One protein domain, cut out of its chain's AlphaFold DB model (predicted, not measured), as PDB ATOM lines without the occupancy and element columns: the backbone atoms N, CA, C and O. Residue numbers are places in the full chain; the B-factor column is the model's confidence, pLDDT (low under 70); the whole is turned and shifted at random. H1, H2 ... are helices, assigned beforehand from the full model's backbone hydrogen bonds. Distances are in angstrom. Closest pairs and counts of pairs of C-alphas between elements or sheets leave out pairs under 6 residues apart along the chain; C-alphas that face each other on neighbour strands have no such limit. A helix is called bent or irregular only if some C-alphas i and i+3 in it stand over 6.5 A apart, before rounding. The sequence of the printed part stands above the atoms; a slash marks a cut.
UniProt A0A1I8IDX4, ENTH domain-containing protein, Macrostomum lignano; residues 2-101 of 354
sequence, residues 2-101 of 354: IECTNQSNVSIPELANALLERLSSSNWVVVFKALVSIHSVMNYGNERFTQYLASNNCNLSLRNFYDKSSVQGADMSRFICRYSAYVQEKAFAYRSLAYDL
ATOM      1  N   ILE A   2     -42.321  -6.143  -1.281       89.69
ATOM      2  CA  ILE A   2     -42.213  -7.612  -1.440       89.69
ATOM      3  C   ILE A   2     -42.780  -8.078  -2.790       89.69
ATOM      4  O   ILE A   2     -42.052  -8.664  -3.586       89.69
ATOM      5  N   GLU A   3     -44.029  -7.727  -3.101       88.69
ATOM      6  CA  GLU A   3     -44.664  -8.055  -4.384       88.69
ATOM      7  C   GLU A   3     -43.876  -7.523  -5.592       88.69
ATOM      8  O   GLU A   3     -43.624  -8.260  -6.542       88.69
ATOM      9  N   CYS A   4     -43.384  -6.283  -5.512       86.94
ATOM     10  CA  CYS A   4     -42.566  -5.653  -6.549       86.94
ATOM     11  C   CYS A   4     -41.313  -6.485  -6.880       86.94
ATOM     12  O   CYS A   4     -40.919  -6.546  -8.035       86.94
ATOM     13  N   THR A   5     -40.707  -7.182  -5.908       87.19
ATOM     14  CA  THR A   5     -39.556  -8.066  -6.192       87.19
ATOM     15  C   THR A   5     -39.918  -9.342  -6.950       87.19
ATOM     16  O   THR A   5     -39.045  -9.938  -7.582       87.19
ATOM     17  N   ASN A   6     -41.177  -9.783  -6.906       86.06
ATOM     18  CA  ASN A   6     -41.654 -10.954  -7.650       86.06
ATOM     19  C   ASN A   6     -42.053 -10.607  -9.090       86.06
ATOM     20  O   ASN A   6     -42.002 -11.471  -9.959       86.06
ATOM     21  N   GLN A   7     -42.403  -9.349  -9.354       87.69
ATOM     22  CA  GLN A   7     -42.711  -8.870 -10.697       87.69
ATOM     23  C   GLN A   7     -41.445  -8.878 -11.585       87.69
ATOM     24  O   GLN A   7     -40.323  -8.648 -11.123       87.69
ATOM     25  N   SER A   8     -41.594  -9.216 -12.868       81.56
ATOM     26  CA  SER A   8     -40.470  -9.364 -13.811       81.56
ATOM     27  C   SER A   8     -40.015  -8.039 -14.429       81.56
ATOM     28  O   SER A   8     -38.848  -7.908 -14.787       81.56
ATOM     29  N   ASN A   9     -40.918  -7.062 -14.509       85.50
ATOM     30  CA  ASN A   9     -40.718  -5.717 -15.051       85.50
ATOM     31  C   ASN A   9     -40.121  -4.712 -14.047       85.50
ATOM     32  O   ASN A   9     -39.846  -3.577 -14.425       85.50
ATOM     33  N   VAL A  10     -39.942  -5.090 -12.778       88.69
ATOM     34  CA  VAL A  10     -39.377  -4.210 -11.745       88.69
ATOM     35  C   VAL A  10     -37.856  -4.344 -11.704       88.69
ATOM     36  O   VAL A  10     -37.312  -5.434 -11.511       88.69
ATOM     37  N   SER A  11     -37.171  -3.209 -11.822       92.00
ATOM     38  CA  SER A  11     -35.720  -3.108 -11.685       92.00
ATOM     39  C   SER A  11     -35.293  -3.335 -10.229       92.00
ATOM     40  O   SER A  11     -35.408  -2.464  -9.364       92.00
ATOM     41  N   ILE A  12     -34.796  -4.543  -9.945       91.88
ATOM     42  CA  ILE A  12     -34.208  -4.895  -8.643       91.88
ATOM     43  C   ILE A  12     -33.039  -3.961  -8.257       91.88
ATOM     44  O   ILE A  12     -33.005  -3.562  -7.090       91.88
ATOM     45  N   PRO A  13     -32.124  -3.559  -9.172       91.94
ATOM     46  CA  PRO A  13     -31.067  -2.597  -8.856       91.94
ATOM     47  C   PRO A  13     -31.596  -1.240  -8.383       91.94
ATOM     48  O   PRO A  13     -31.133  -0.735  -7.365       91.94
ATOM     49  N   GLU A  14     -32.590  -0.663  -9.067       92.25
ATOM     50  CA  GLU A  14     -33.194   0.621  -8.666       92.25
ATOM     51  C   GLU A  14     -33.861   0.524  -7.293       92.25
ATOM     52  O   GLU A  14     -33.634   1.375  -6.436       92.25
ATOM     53  N   LEU A  15     -34.624  -0.545  -7.045       91.81
ATOM     54  CA  LEU A  15     -35.253  -0.784  -5.746       91.81
ATOM     55  C   LEU A  15     -34.219  -0.944  -4.618       91.81
ATOM     56  O   LEU A  15     -34.418  -0.422  -3.519       91.81
ATOM     57  N   ALA A  16     -33.128  -1.669  -4.867       92.06
ATOM     58  CA  ALA A  16     -32.055  -1.833  -3.895       92.06
ATOM     59  C   ALA A  16     -31.339  -0.503  -3.626       92.06
ATOM     60  O   ALA A  16     -31.197  -0.121  -2.465       92.06
ATOM     61  N   ASN A  17     -30.968   0.241  -4.669       91.81
ATOM     62  CA  ASN A  17     -30.301   1.537  -4.542       91.81
ATOM     63  C   ASN A  17     -31.179   2.566  -3.815       91.81
ATOM     64  O   ASN A  17     -30.709   3.197  -2.873       91.81
ATOM     65  N   ALA A  18     -32.475   2.639  -4.134       93.25
ATOM     66  CA  ALA A  18     -33.421   3.510  -3.438       93.25
ATOM     67  C   ALA A  18     -33.547   3.193  -1.934       93.25
ATOM     68  O   ALA A  18     -33.809   4.093  -1.139       93.25
ATOM     69  N   LEU A  19     -33.354   1.932  -1.516       92.88
ATOM     70  CA  LEU A  19     -33.288   1.552  -0.098       92.88
ATOM     71  C   LEU A  19     -31.916   1.859   0.528       92.88
ATOM     72  O   LEU A  19     -31.868   2.329   1.665       92.88
ATOM     73  N   LEU A  20     -30.821   1.635  -0.206       92.56
ATOM     74  CA  LEU A  20     -29.452   1.940   0.229       92.56
ATOM     75  C   LEU A  20     -29.247   3.447   0.453       92.56
ATOM     76  O   LEU A  20     -28.669   3.836   1.462       92.56
ATOM     77  N   GLU A  21     -29.802   4.307  -0.403       93.88
ATOM     78  CA  GLU A  21     -29.775   5.769  -0.232       93.88
ATOM     79  C   GLU A  21     -30.400   6.229   1.097       93.88
ATOM     80  O   GLU A  21     -29.971   7.225   1.682       93.88
ATOM     81  N   ARG A  22     -31.387   5.492   1.629       93.50
ATOM     82  CA  ARG A  22     -31.991   5.800   2.939       93.50
ATOM     83  C   ARG A  22     -31.054   5.493   4.111       93.50
ATOM     84  O   ARG A  22     -31.230   6.094   5.169       93.50
ATOM     85  N   LEU A  23     -30.067   4.611   3.932       92.50
ATOM     86  CA  LEU A  23     -29.042   4.314   4.941       92.50
ATOM     87  C   LEU A  23     -28.045   5.468   5.118       92.50
ATOM     88  O   LEU A  23     -27.471   5.609   6.192       92.50
ATOM     89  N   SER A  24     -27.896   6.329   4.106       90.62
ATOM     90  CA  SER A  24     -27.060   7.539   4.151       90.62
ATOM     91  C   SER A  24     -27.706   8.716   4.901       90.62
ATOM     92  O   SER A  24     -27.150   9.813   4.929       90.62
ATOM     93  N   SER A  25     -28.895   8.535   5.488       91.19
ATOM     94  CA  SER A  25     -29.558   9.574   6.281       91.19
ATOM     95  C   SER A  25     -28.898   9.740   7.653       91.19
ATOM     96  O   SER A  25     -28.484   8.767   8.272       91.19
ATOM     97  N   SER A  26     -28.862  10.965   8.180       89.94
ATOM     98  CA  SER A  26     -28.432  11.232   9.561       89.94
ATOM     99  C   SER A  26     -29.476  10.849  10.616       89.94
ATOM    100  O   SER A  26     -29.134  10.737  11.787       89.94
ATOM    101  N   ASN A  27     -30.740  10.662  10.219       93.69
ATOM    102  CA  ASN A  27     -31.852  10.413  11.130       93.69
ATOM    103  C   ASN A  27     -31.997   8.911  11.433       93.69
ATOM    104  O   ASN A  27     -32.307   8.115  10.539       93.69
ATOM    105  N   TRP A  28     -31.847   8.536  12.704       94.44
ATOM    106  CA  TRP A  28     -31.884   7.142  13.154       94.44
ATOM    107  C   TRP A  28     -33.183   6.409  12.776       94.44
ATOM    108  O   TRP A  28     -33.133   5.240  12.397       94.44
ATOM    109  N   VAL A  29     -34.340   7.084  12.801       94.94
ATOM    110  CA  VAL A  29     -35.647   6.496  12.443       94.94
ATOM    111  C   VAL A  29     -35.670   6.090  10.972       94.94
ATOM    112  O   VAL A  29     -36.190   5.027  10.628       94.94
ATOM    113  N   VAL A  30     -35.110   6.927  10.094       95.50
ATOM    114  CA  VAL A  30     -35.037   6.656   8.651       95.50
ATOM    115  C   VAL A  30     -34.129   5.462   8.385       95.50
ATOM    116  O   VAL A  30     -34.552   4.517   7.717       95.50
ATOM    117  N   VAL A  31     -32.920   5.482   8.950       95.75
ATOM    118  CA  VAL A  31     -31.911   4.433   8.760       95.75
ATOM    119  C   VAL A  31     -32.393   3.089   9.304       95.75
ATOM    120  O   VAL A  31     -32.333   2.081   8.601       95.75
ATOM    121  N   PHE A  32     -32.942   3.057  10.521       95.75
ATOM    122  CA  PHE A  32     -33.383   1.807  11.137       95.75
ATOM    123  C   PHE A  32     -34.585   1.212  10.389       95.75
ATOM    124  O   PHE A  32     -34.592   0.019  10.080       95.75
ATOM    125  N   LYS A  33     -35.566   2.037   9.989       96.25
ATOM    126  CA  LYS A  33     -36.683   1.572   9.146       96.25
ATOM    127  C   LYS A  33     -36.211   1.078   7.778       96.25
ATOM    128  O   LYS A  33     -36.778   0.110   7.271       96.25
ATOM    129  N   ALA A  34     -35.184   1.693   7.188       96.25
ATOM    130  CA  ALA A  34     -34.598   1.229   5.935       96.25
ATOM    131  C   ALA A  34     -33.920  -0.143   6.097       96.25
ATOM    132  O   ALA A  34     -34.231  -1.048   5.326       96.25
ATOM    133  N   LEU A  35     -33.110  -0.352   7.143       96.44
ATOM    134  CA  LEU A  35     -32.521  -1.665   7.452       96.44
ATOM    135  C   LEU A  35     -33.589  -2.746   7.680       96.44
ATOM    136  O   LEU A  35     -33.486  -3.836   7.120       96.44
ATOM    137  N   VAL A  36     -34.640  -2.449   8.458       96.31
ATOM    138  CA  VAL A  36     -35.764  -3.382   8.682       96.31
ATOM    139  C   VAL A  36     -36.497  -3.682   7.369       96.31
ATOM    140  O   VAL A  36     -36.875  -4.827   7.125       96.31
ATOM    141  N   SER A  37     -36.652  -2.692   6.483       96.25
ATOM    142  CA  SER A  37     -37.253  -2.896   5.157       96.25
ATOM    143  C   SER A  37     -36.383  -3.782   4.264       96.25
ATOM    144  O   SER A  37     -36.905  -4.710   3.651       96.25
ATOM    145  N   ILE A  38     -35.067  -3.552   4.228       95.75
ATOM    146  CA  ILE A  38     -34.106  -4.374   3.478       95.75
ATOM    147  C   ILE A  38     -34.157  -5.823   3.977       95.75
ATOM    148  O   ILE A  38     -34.368  -6.733   3.179       95.75
ATOM    149  N   HIS A  39     -34.061  -6.042   5.291       95.88
ATOM    150  CA  HIS A  39     -34.125  -7.374   5.895       95.88
ATOM    151  C   HIS A  39     -35.474  -8.071   5.622       95.88
ATOM    152  O   HIS A  39     -35.510  -9.253   5.281       95.88
ATOM    153  N   SER A  40     -36.588  -7.335   5.680       95.00
ATOM    154  CA  SER A  40     -37.915  -7.851   5.317       95.00
ATOM    155  C   SER A  40     -37.989  -8.294   3.850       95.00
ATOM    156  O   SER A  40     -38.478  -9.386   3.561       95.00
ATOM    157  N   VAL A  41     -37.436  -7.512   2.916       94.69
ATOM    158  CA  VAL A  41     -37.377  -7.897   1.496       94.69
ATOM    159  C   VAL A  41     -36.419  -9.075   1.271       94.69
ATOM    160  O   VAL A  41     -36.752  -9.963   0.492       94.69
ATOM    161  N   MET A  42     -35.294  -9.167   1.989       93.94
ATOM    162  CA  MET A  42     -34.421 -10.350   1.935       93.94
ATOM    163  C   MET A  42     -35.168 -11.621   2.367       93.94
ATOM    164  O   MET A  42     -35.059 -12.642   1.689       93.94
ATOM    165  N   ASN A  43     -35.971 -11.563   3.434       91.62
ATOM    166  CA  ASN A  43     -36.640 -12.741   4.008       91.62
ATOM    167  C   ASN A  43     -37.939 -13.138   3.298       91.62
ATOM    168  O   ASN A  43     -38.190 -14.327   3.114       91.62
ATOM    169  N   TYR A  44     -38.754 -12.169   2.884       90.88
ATOM    170  CA  TYR A  44     -40.092 -12.415   2.330       90.88
ATOM    171  C   TYR A  44     -40.213 -12.085   0.838       90.88
ATOM    172  O   TYR A  44     -41.169 -12.507   0.191       90.88
ATOM    173  N   GLY A  45     -39.259 -11.335   0.287       89.88
ATOM    174  CA  GLY A  45     -39.174 -11.030  -1.135       89.88
ATOM    175  C   GLY A  45     -38.480 -12.114  -1.958       89.88
ATOM    176  O   GLY A  45     -38.014 -13.147  -1.460       89.88
ATOM    177  N   ASN A  46     -38.418 -11.831  -3.254       91.06
ATOM    178  CA  ASN A  46     -37.783 -12.660  -4.263       91.06
ATOM    179  C   ASN A  46     -36.267 -12.744  -4.051       91.06
ATOM    180  O   ASN A  46     -35.611 -11.749  -3.734       91.06
ATOM    181  N   GLU A  47     -35.693 -13.918  -4.296       89.69
ATOM    182  CA  GLU A  47     -34.266 -14.175  -4.081       89.69
ATOM    183  C   GLU A  47     -33.348 -13.272  -4.923       89.69
ATOM    184  O   GLU A  47     -32.268 -12.909  -4.457       89.69
ATOM    185  N   ARG A  48     -33.820 -12.796  -6.089       91.00
ATOM    186  CA  ARG A  48     -33.115 -11.816  -6.939       91.00
ATOM    187  C   ARG A  48     -32.655 -10.568  -6.174       91.00
ATOM    188  O   ARG A  48     -31.611 -10.011  -6.501       91.00
ATOM    189  N   PHE A  49     -33.391 -10.134  -5.144       93.56
ATOM    190  CA  PHE A  49     -32.996  -8.993  -4.309       93.56
ATOM    191  C   PHE A  49     -31.774  -9.312  -3.434       93.56
ATOM    192  O   PHE A  49     -30.791  -8.573  -3.448       93.56
ATOM    193  N   THR A  50     -31.792 -10.444  -2.724       91.88
ATOM    194  CA  THR A  50     -30.651 -10.899  -1.910       91.88
ATOM    195  C   THR A  50     -29.433 -11.205  -2.789       91.88
ATOM    196  O   THR A  50     -28.321 -10.804  -2.449       91.88
ATOM    197  N   GLN A  51     -29.644 -11.824  -3.958       92.38
ATOM    198  CA  GLN A  51     -28.612 -12.053  -4.977       92.38
ATOM    199  C   GLN A  51     -27.962 -10.750  -5.446       92.38
ATOM    200  O   GLN A  51     -26.736 -10.685  -5.534       92.38
ATOM    201  N   TYR A  52     -28.751  -9.705  -5.717       93.31
ATOM    202  CA  TYR A  52     -28.228  -8.393  -6.101       93.31
ATOM    203  C   TYR A  52     -27.331  -7.793  -5.007       93.31
ATOM    204  O   TYR A  52     -26.194  -7.417  -5.302       93.31
ATOM    205  N   LEU A  53     -27.794  -7.761  -3.751       92.44
ATOM    206  CA  LEU A  53     -27.022  -7.223  -2.619       92.44
ATOM    207  C   LEU A  53     -25.707  -7.989  -2.392       92.44
ATOM    208  O   LEU A  53     -24.655  -7.380  -2.190       92.44
ATOM    209  N   ALA A  54     -25.766  -9.322  -2.464       91.00
ATOM    210  CA  ALA A  54     -24.617 -10.207  -2.302       91.00
ATOM    211  C   ALA A  54     -23.591 -10.053  -3.441       91.00
ATOM    212  O   ALA A  54     -22.388  -9.982  -3.187       91.00
ATOM    213  N   SER A  55     -24.058  -9.975  -4.693       90.75
ATOM    214  CA  SER A  55     -23.195  -9.947  -5.885       90.75
ATOM    215  C   SER A  55     -22.494  -8.604  -6.075       90.75
ATOM    216  O   SER A  55     -21.312  -8.572  -6.406       90.75
ATOM    217  N   ASN A  56     -23.195  -7.496  -5.815       88.44
ATOM    218  CA  ASN A  56     -22.637  -6.142  -5.921       88.44
ATOM    219  C   ASN A  56     -21.850  -5.719  -4.671       88.44
ATOM    220  O   ASN A  56     -21.334  -4.605  -4.621       88.44
ATOM    221  N   ASN A  57     -21.750  -6.597  -3.663       83.88
ATOM    222  CA  ASN A  57     -21.060  -6.339  -2.400       83.88
ATOM    223  C   ASN A  57     -21.524  -5.025  -1.740       83.88
ATOM    224  O   ASN A  57     -20.706  -4.227  -1.273       83.88
ATOM    225  N   CYS A  58     -22.839  -4.784  -1.749       85.88
ATOM    226  CA  CYS A  58     -23.430  -3.553  -1.232       85.88
ATOM    227  C   CYS A  58     -23.052  -3.365   0.243       85.88
ATOM    228  O   CYS A  58     -23.223  -4.283   1.052       85.88
ATOM    229  N   ASN A  59     -22.556  -2.174   0.594       86.00
ATOM    230  CA  ASN A  59     -22.216  -1.859   1.974       86.00
ATOM    231  C   ASN A  59     -23.487  -1.529   2.766       86.00
ATOM    232  O   ASN A  59     -24.046  -0.439   2.662       86.00
ATOM    233  N   LEU A  60     -23.927  -2.505   3.547       86.94
ATOM    234  CA  LEU A  60     -25.062  -2.442   4.458       86.94
ATOM    235  C   LEU A  60     -24.610  -2.150   5.896       86.94
ATOM    236  O   LEU A  60     -25.454  -1.849   6.731       86.94
ATOM    237  N   SER A  61     -23.307  -2.246   6.201       84.69
ATOM    238  CA  SER A  61     -22.765  -2.151   7.561       84.69
ATOM    239  C   SER A  61     -22.441  -0.710   7.963       84.69
ATOM    240  O   SER A  61     -21.482  -0.094   7.499       84.69
ATOM    241  N   LEU A  62     -23.208  -0.190   8.915       88.62
ATOM    242  CA  LEU A  62     -23.152   1.188   9.392       88.62
ATOM    243  C   LEU A  62     -22.354   1.299  10.698       88.62
ATOM    244  O   LEU A  62     -22.822   1.872  11.675       88.62
ATOM    245  N   ARG A  63     -21.138   0.733  10.730       84.81
ATOM    246  CA  ARG A  63     -20.323   0.556  11.958       84.81
ATOM    247  C   ARG A  63     -20.115   1.829  12.788       84.81
ATOM    248  O   ARG A  63     -20.017   1.740  14.007       84.81
ATOM    249  N   ASN A  64     -20.056   2.985  12.125       88.50
ATOM    250  CA  ASN A  64     -19.778   4.290  12.728       88.50
ATOM    251  C   ASN A  64     -21.019   5.205  12.775       88.50
ATOM    252  O   ASN A  64     -20.871   6.419  12.911       88.50
ATOM    253  N   PHE A  65     -22.232   4.666  12.599       91.62
ATOM    254  CA  PHE A  65     -23.449   5.473  12.650       91.62
ATOM    255  C   PHE A  65     -23.693   6.014  14.062       91.62
ATOM    256  O   PHE A  65     -23.658   5.267  15.041       91.62
ATOM    257  N   TYR A  66     -23.949   7.319  14.164       91.44
ATOM    258  CA  TYR A  66     -24.248   7.970  15.433       91.44
ATOM    259  C   TYR A  66     -25.116   9.217  15.236       91.44
ATOM    260  O   TYR A  66     -24.661  10.224  14.691       91.44
ATOM    261  N   ASP A  67     -26.359   9.153  15.703       92.19
ATOM    262  CA  ASP A  67     -27.320  10.253  15.664       92.19
ATOM    263  C   ASP A  67     -27.322  11.016  17.001       92.19
ATOM    264  O   ASP A  67     -27.665  10.475  18.052       92.19
ATOM    265  N   LYS A  68     -26.938  12.297  16.951       90.38
ATOM    266  CA  LYS A  68     -26.885  13.216  18.105       90.38
ATOM    267  C   LYS A  68     -28.166  14.035  18.305       90.38
ATOM    268  O   LYS A  68     -28.206  14.864  19.208       90.38
ATOM    269  N   SER A  69     -29.193  13.855  17.471       86.31
ATOM    270  CA  SER A  69     -30.421  14.667  17.499       86.31
ATOM    271  C   SER A  69     -31.263  14.495  18.768       86.31
ATOM    272  O   SER A  69     -32.052  15.372  19.106       86.31
ATOM    273  N   SER A  70     -31.124  13.365  19.464       87.81
ATOM    274  CA  SER A  70     -31.883  13.035  20.672       87.81
ATOM    275  C   SER A  70     -31.169  11.963  21.498       87.81
ATOM    276  O   SER A  70     -30.368  11.199  20.960       87.81
ATOM    277  N   VAL A  71     -31.504  11.858  22.790       86.44
ATOM    278  CA  VAL A  71     -31.015  10.778  23.674       86.44
ATOM    279  C   VAL A  71     -31.369   9.405  23.087       86.44
ATOM    280  O   VAL A  71     -30.496   8.561  22.914       86.44
ATOM    281  N   GLN A  72     -32.620   9.237  22.637       87.94
ATOM    282  CA  GLN A  72     -33.065   8.024  21.946       87.94
ATOM    283  C   GLN A  72     -32.270   7.759  20.654       87.94
ATOM    284  O   GLN A  72     -31.996   6.606  20.342       87.94
ATOM    285  N   GLY A  73     -31.858   8.795  19.916       88.88
ATOM    286  CA  GLY A  73     -30.985   8.648  18.748       88.88
ATOM    287  C   GLY A  73     -29.622   8.053  19.098       88.88
ATOM    288  O   GLY A  73     -29.178   7.118  18.427       88.88
ATOM    289  N   ALA A  74     -29.002   8.505  20.191       88.56
ATOM    290  CA  ALA A  74     -27.748   7.939  20.686       88.56
ATOM    291  C   ALA A  74     -27.921   6.468  21.117       88.56
ATOM    292  O   ALA A  74     -27.157   5.604  20.678       88.56
ATOM    293  N   ASP A  75     -28.977   6.159  21.880       89.12
ATOM    294  CA  ASP A  75     -29.278   4.798  22.346       89.12
ATOM    295  C   ASP A  75     -29.581   3.825  21.199       89.12
ATOM    296  O   ASP A  75     -29.156   2.666  21.234       89.12
ATOM    297  N   MET A  76     -30.305   4.282  20.172       93.75
ATOM    298  CA  MET A  76     -30.652   3.481  18.995       93.75
ATOM    299  C   MET A  76     -29.483   3.333  18.018       93.75
ATOM    300  O   MET A  76     -29.427   2.342  17.290       93.75
ATOM    301  N   SER A  77     -28.512   4.253  18.021       93.88
ATOM    302  CA  SER A  77     -27.362   4.210  17.108       93.88
ATOM    303  C   SER A  77     -26.552   2.918  17.247       93.88
ATOM    304  O   SER A  77     -26.279   2.260  16.247       93.88
ATOM    305  N   ARG A  78     -26.257   2.465  18.475       93.12
ATOM    306  CA  ARG A  78     -25.575   1.170  18.697       93.12
ATOM    307  C   ARG A  78     -26.373  -0.037  18.185       93.12
ATOM    308  O   ARG A  78     -25.773  -0.983  17.677       93.12
ATOM    309  N   PHE A  79     -27.705  -0.009  18.275       94.88
ATOM    310  CA  PHE A  79     -28.561  -1.071  17.741       94.88
ATOM    311  C   PHE A  79     -28.606  -1.043  16.217       94.88
ATOM    312  O   PHE A  79     -28.560  -2.104  15.604       94.88
ATOM    313  N   ILE A  80     -28.601   0.142  15.602       95.94
ATOM    314  CA  ILE A  80     -28.434   0.312  14.155       95.94
ATOM    315  C   ILE A  80     -27.084  -0.268  13.714       95.94
ATOM    316  O   ILE A  80     -27.064  -1.096  12.808       95.94
ATOM    317  N   CYS A  81     -25.978   0.057  14.394       95.19
ATOM    318  CA  CYS A  81     -24.662  -0.520  14.102       95.19
ATOM    319  C   CYS A  81     -24.686  -2.059  14.174       95.19
ATOM    320  O   CYS A  81     -24.323  -2.719  13.198       95.19
ATOM    321  N   ARG A  82     -25.178  -2.638  15.280       95.25
ATOM    322  CA  ARG A  82     -25.278  -4.099  15.478       95.25
ATOM    323  C   ARG A  82     -26.191  -4.774  14.439       95.25
ATOM    324  O   ARG A  82     -25.789  -5.742  13.800       95.25
ATOM    325  N   TYR A  83     -27.388  -4.237  14.204       96.88
ATOM    326  CA  TYR A  83     -28.359  -4.771  13.239       96.88
ATOM    327  C   TYR A  83     -27.851  -4.682  11.794       96.88
ATOM    328  O   TYR A  83     -27.990  -5.627  11.023       96.88
ATOM    329  N   SER A  84     -27.196  -3.574  11.436       96.25
ATOM    330  CA  SER A  84     -26.575  -3.389  10.121       96.25
ATOM    331  C   SER A  84     -25.443  -4.392   9.864       96.25
ATOM    332  O   SER A  84     -25.289  -4.878   8.745       96.25
ATOM    333  N   ALA A  85     -24.687  -4.768  10.905       95.56
ATOM    334  CA  ALA A  85     -23.679  -5.819  10.821       95.56
ATOM    335  C   ALA A  85     -24.317  -7.194  10.561       95.56
ATOM    336  O   ALA A  85     -23.851  -7.899   9.674       95.56
ATOM    337  N   TYR A  86     -25.423  -7.540  11.232       96.88
ATOM    338  CA  TYR A  86     -26.169  -8.766  10.919       96.88
ATOM    339  C   TYR A  86     -26.698  -8.791   9.474       96.88
ATOM    340  O   TYR A  86     -26.523  -9.783   8.770       96.88
ATOM    341  N   VAL A  87     -27.323  -7.705   9.007       96.06
ATOM    342  CA  VAL A  87     -27.884  -7.636   7.644       96.06
ATOM    343  C   VAL A  87     -26.774  -7.735   6.582       96.06
ATOM    344  O   VAL A  87     -26.951  -8.421   5.573       96.06
ATOM    345  N   GLN A  88     -25.601  -7.142   6.837       95.25
ATOM    346  CA  GLN A  88     -24.401  -7.336   6.017       95.25
ATOM    347  C   GLN A  88     -23.922  -8.795   6.025       95.25
ATOM    348  O   GLN A  88     -23.627  -9.341   4.961       95.25
ATOM    349  N   GLU A  89     -23.850  -9.426   7.199       95.62
ATOM    350  CA  GLU A  89     -23.369 -10.803   7.352       95.62
ATOM    351  C   GLU A  89     -24.314 -11.804   6.674       95.62
ATOM    352  O   GLU A  89     -23.860 -12.725   6.007       95.62
ATOM    353  N   LYS A  90     -25.634 -11.577   6.722       95.00
ATOM    354  CA  LYS A  90     -26.625 -12.358   5.962       95.00
ATOM    355  C   LYS A  90     -26.397 -12.261   4.446       95.00
ATOM    356  O   LYS A  90     -26.488 -13.273   3.749       95.00
ATOM    357  N   ALA A  91     -26.066 -11.078   3.921       94.25
ATOM    358  CA  ALA A  91     -25.717 -10.916   2.505       94.25
ATOM    359  C   ALA A  91     -24.373 -11.592   2.152       94.25
ATOM    360  O   ALA A  91     -24.240 -12.180   1.077       94.25
ATOM    361  N   PHE A  92     -23.392 -11.565   3.061       94.31
ATOM    362  CA  PHE A  92     -22.112 -12.262   2.896       94.31
ATOM    363  C   PHE A  92     -22.255 -13.794   2.960       94.31
ATOM    364  O   PHE A  92     -21.648 -14.508   2.157       94.31
ATOM    365  N   ALA A  93     -23.105 -14.307   3.851       94.00
ATOM    366  CA  ALA A  93     -23.433 -15.723   3.945       94.00
ATOM    367  C   ALA A  93     -24.099 -16.222   2.655       94.00
ATOM    368  O   ALA A  93     -23.664 -17.226   2.089       94.00
ATOM    369  N   TYR A  94     -25.059 -15.454   2.121       93.38
ATOM    370  CA  TYR A  94     -25.650 -15.718   0.809       93.38
ATOM    371  C   TYR A  94     -24.588 -15.752  -0.300       93.38
ATOM    372  O   TYR A  94     -24.547 -16.695  -1.087       93.38
ATOM    373  N   ARG A  95     -23.678 -14.766  -0.345       92.75
ATOM    374  CA  ARG A  95     -22.571 -14.728  -1.321       92.75
ATOM    375  C   ARG A  95     -21.661 -15.960  -1.230       92.75
ATOM    376  O   ARG A  95     -21.176 -16.434  -2.252       92.75
ATOM    377  N   SER A  96     -21.420 -16.450  -0.017       91.56
ATOM    378  CA  SER A  96     -20.489 -17.550   0.259       91.56
ATOM    379  C   SER A  96     -21.077 -18.935  -0.023       91.56
ATOM    380  O   SER A  96     -20.329 -19.861  -0.330       91.56
ATOM    381  N   LEU A  97     -22.400 -19.085   0.093       90.25
ATOM    382  CA  LEU A  97     -23.104 -20.368  -0.040       90.25
ATOM    383  C   LEU A  97     -23.979 -20.477  -1.297       90.25
ATOM    384  O   LEU A  97     -24.342 -21.585  -1.677       90.25
ATOM    385  N   ALA A  98     -24.287 -19.351  -1.947       89.19
ATOM    386  CA  ALA A  98     -25.225 -19.219  -3.066       89.19
ATOM    387  C   ALA A  98     -26.687 -19.616  -2.749       89.19
ATOM    388  O   ALA A  98     -27.463 -19.880  -3.664       89.19
ATOM    389  N   TYR A  99     -27.074 -19.628  -1.468       88.12
ATOM    390  CA  TYR A  99     -28.457 -19.788  -1.000       88.12
ATOM    391  C   TYR A  99     -28.674 -19.070   0.345       88.12
ATOM    392  O   TYR A  99     -27.725 -18.835   1.095       88.12
ATOM    393  N   ASP A 100     -29.925 -18.715   0.674       87.31
ATOM    394  CA  ASP A 100     -30.268 -18.122   1.978       87.31
ATOM    395  C   ASP A 100     -30.499 -19.224   3.020       87.31
ATOM    396  O   ASP A 100     -31.479 -19.970   2.946       87.31
ATOM    397  N   LEU A 101     -29.621 -19.289   4.025       87.81
ATOM    398  CA  LEU A 101     -29.730 -20.203   5.167       87.81
ATOM    399  C   LEU A 101     -31.091 -20.088   5.885       87.81
ATOM    400  O   LEU A 101     -31.605 -21.085   6.384       87.81
TER     401      LEU A 101
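What this domain is: This is residues 2 to 101 of the 354 residues of the protein "ENTH domain-containing protein" of Macrostomum lignano (UniProt A0A1I8IDX4). Three helices, H2, H3 and H5, run roughly along the length of the domain, with H3 between the other two, while the shorter H4 lies across one end and fills the space between H2 and H5 there. The small H1 sits at this same end, beside the last turn of H3, and the long stretch of residues 56 to 70 leads back along the length from H4 to the other end, where H5 begins. The printed part has 100 residues with five named helices, H1 to H5 in that order, and no named strand; its class is all helix. The whole is compact, with a radius of gyration of the C-alphas of 13.7 A, yet elongated in outline, spanning 43 by 27 by 20 A.

How they stand to each other: At the beginning of the printed part, H1, residues 2 to 6, only just touches H3, residues 28 to 44, with 3 pairs of C-alphas within 8 A; the closest C-alphas are those of Ile 2 and Val 41, 5.7 A apart, and in H3 residues 41 to 44 alone take part. H3 is the hub and touches the four other helices. H2, residues 12 to 23, forms a helical hairpin with H3, at a shallow tilt of 30 degrees, opposite ways. In H2 residues 19 to 23 alone touch H3, and the closest C-alphas are those of Leu 23 and Val 31, 4.8 A apart. H4, residues 47 to 55, touches H2 at residues 12 to 16 alone, at a steep tilt of 64 degrees, with the C-alphas of Ile 12 and Phe 49 closest at 6.1 A. H3 and H4 touch only at the corner by their link, and only just, with 3 pairs of C-alphas within 8 A; the closest are those of Met 42 and Thr 50, 5.4 A apart. H5, residues 71 to 97, touches H3 at a shallow tilt of 27 degrees, the same way, with the C-alphas of Trp 28 and Gly 73 closest at 5.9 A. H5 touches H4 with residues 91 to 95 alone, about perpendicular at 86 degrees, and the C-alphas of Ala 54 and Ala 91 are closest at 5.0 A. H5 is apart from H1 and from H2. Every O i to N i+4 pair is within hydrogen-bond range in H3 and H4, against 6 of 8 in H2, 21 of 23 in H5 and 0 of 1 in H1, where 2 of 2 O i to N i+3 pairs are within range.

Where its parts are: H1 begins at C-alpha 2, at (-42.213, -7.612, -1.440), and is 7.1 A from first to last C-alpha. H2 measures 17.2 A, and H3 23.8 A from C-alpha 28 at (-31.884, 7.142, 13.154) to C-alpha 44. H4 measures 12.0 A. H5, the longest helix, measures 39.9 A and ends at C-alpha 97, at (-23.104, -20.368, -0.040). It has a kink of 30 degrees near residue 79, and it is neither bent nor irregular, but only just: C-alphas 75 and 78 are 6.3 A apart.

The domain as a whole: The two C-alphas farthest apart are those of Ser 8 and Val 71, at 43.6 A. The printed part runs from residue 2 to 101 and has no cut. The links H1 to H2, H2 to H3 and H3 to H4 are tight, and the link H4 to H5, with 15 residues, is long. The mean pLDDT of the printed part is 91.6, and no printed residue is under 70.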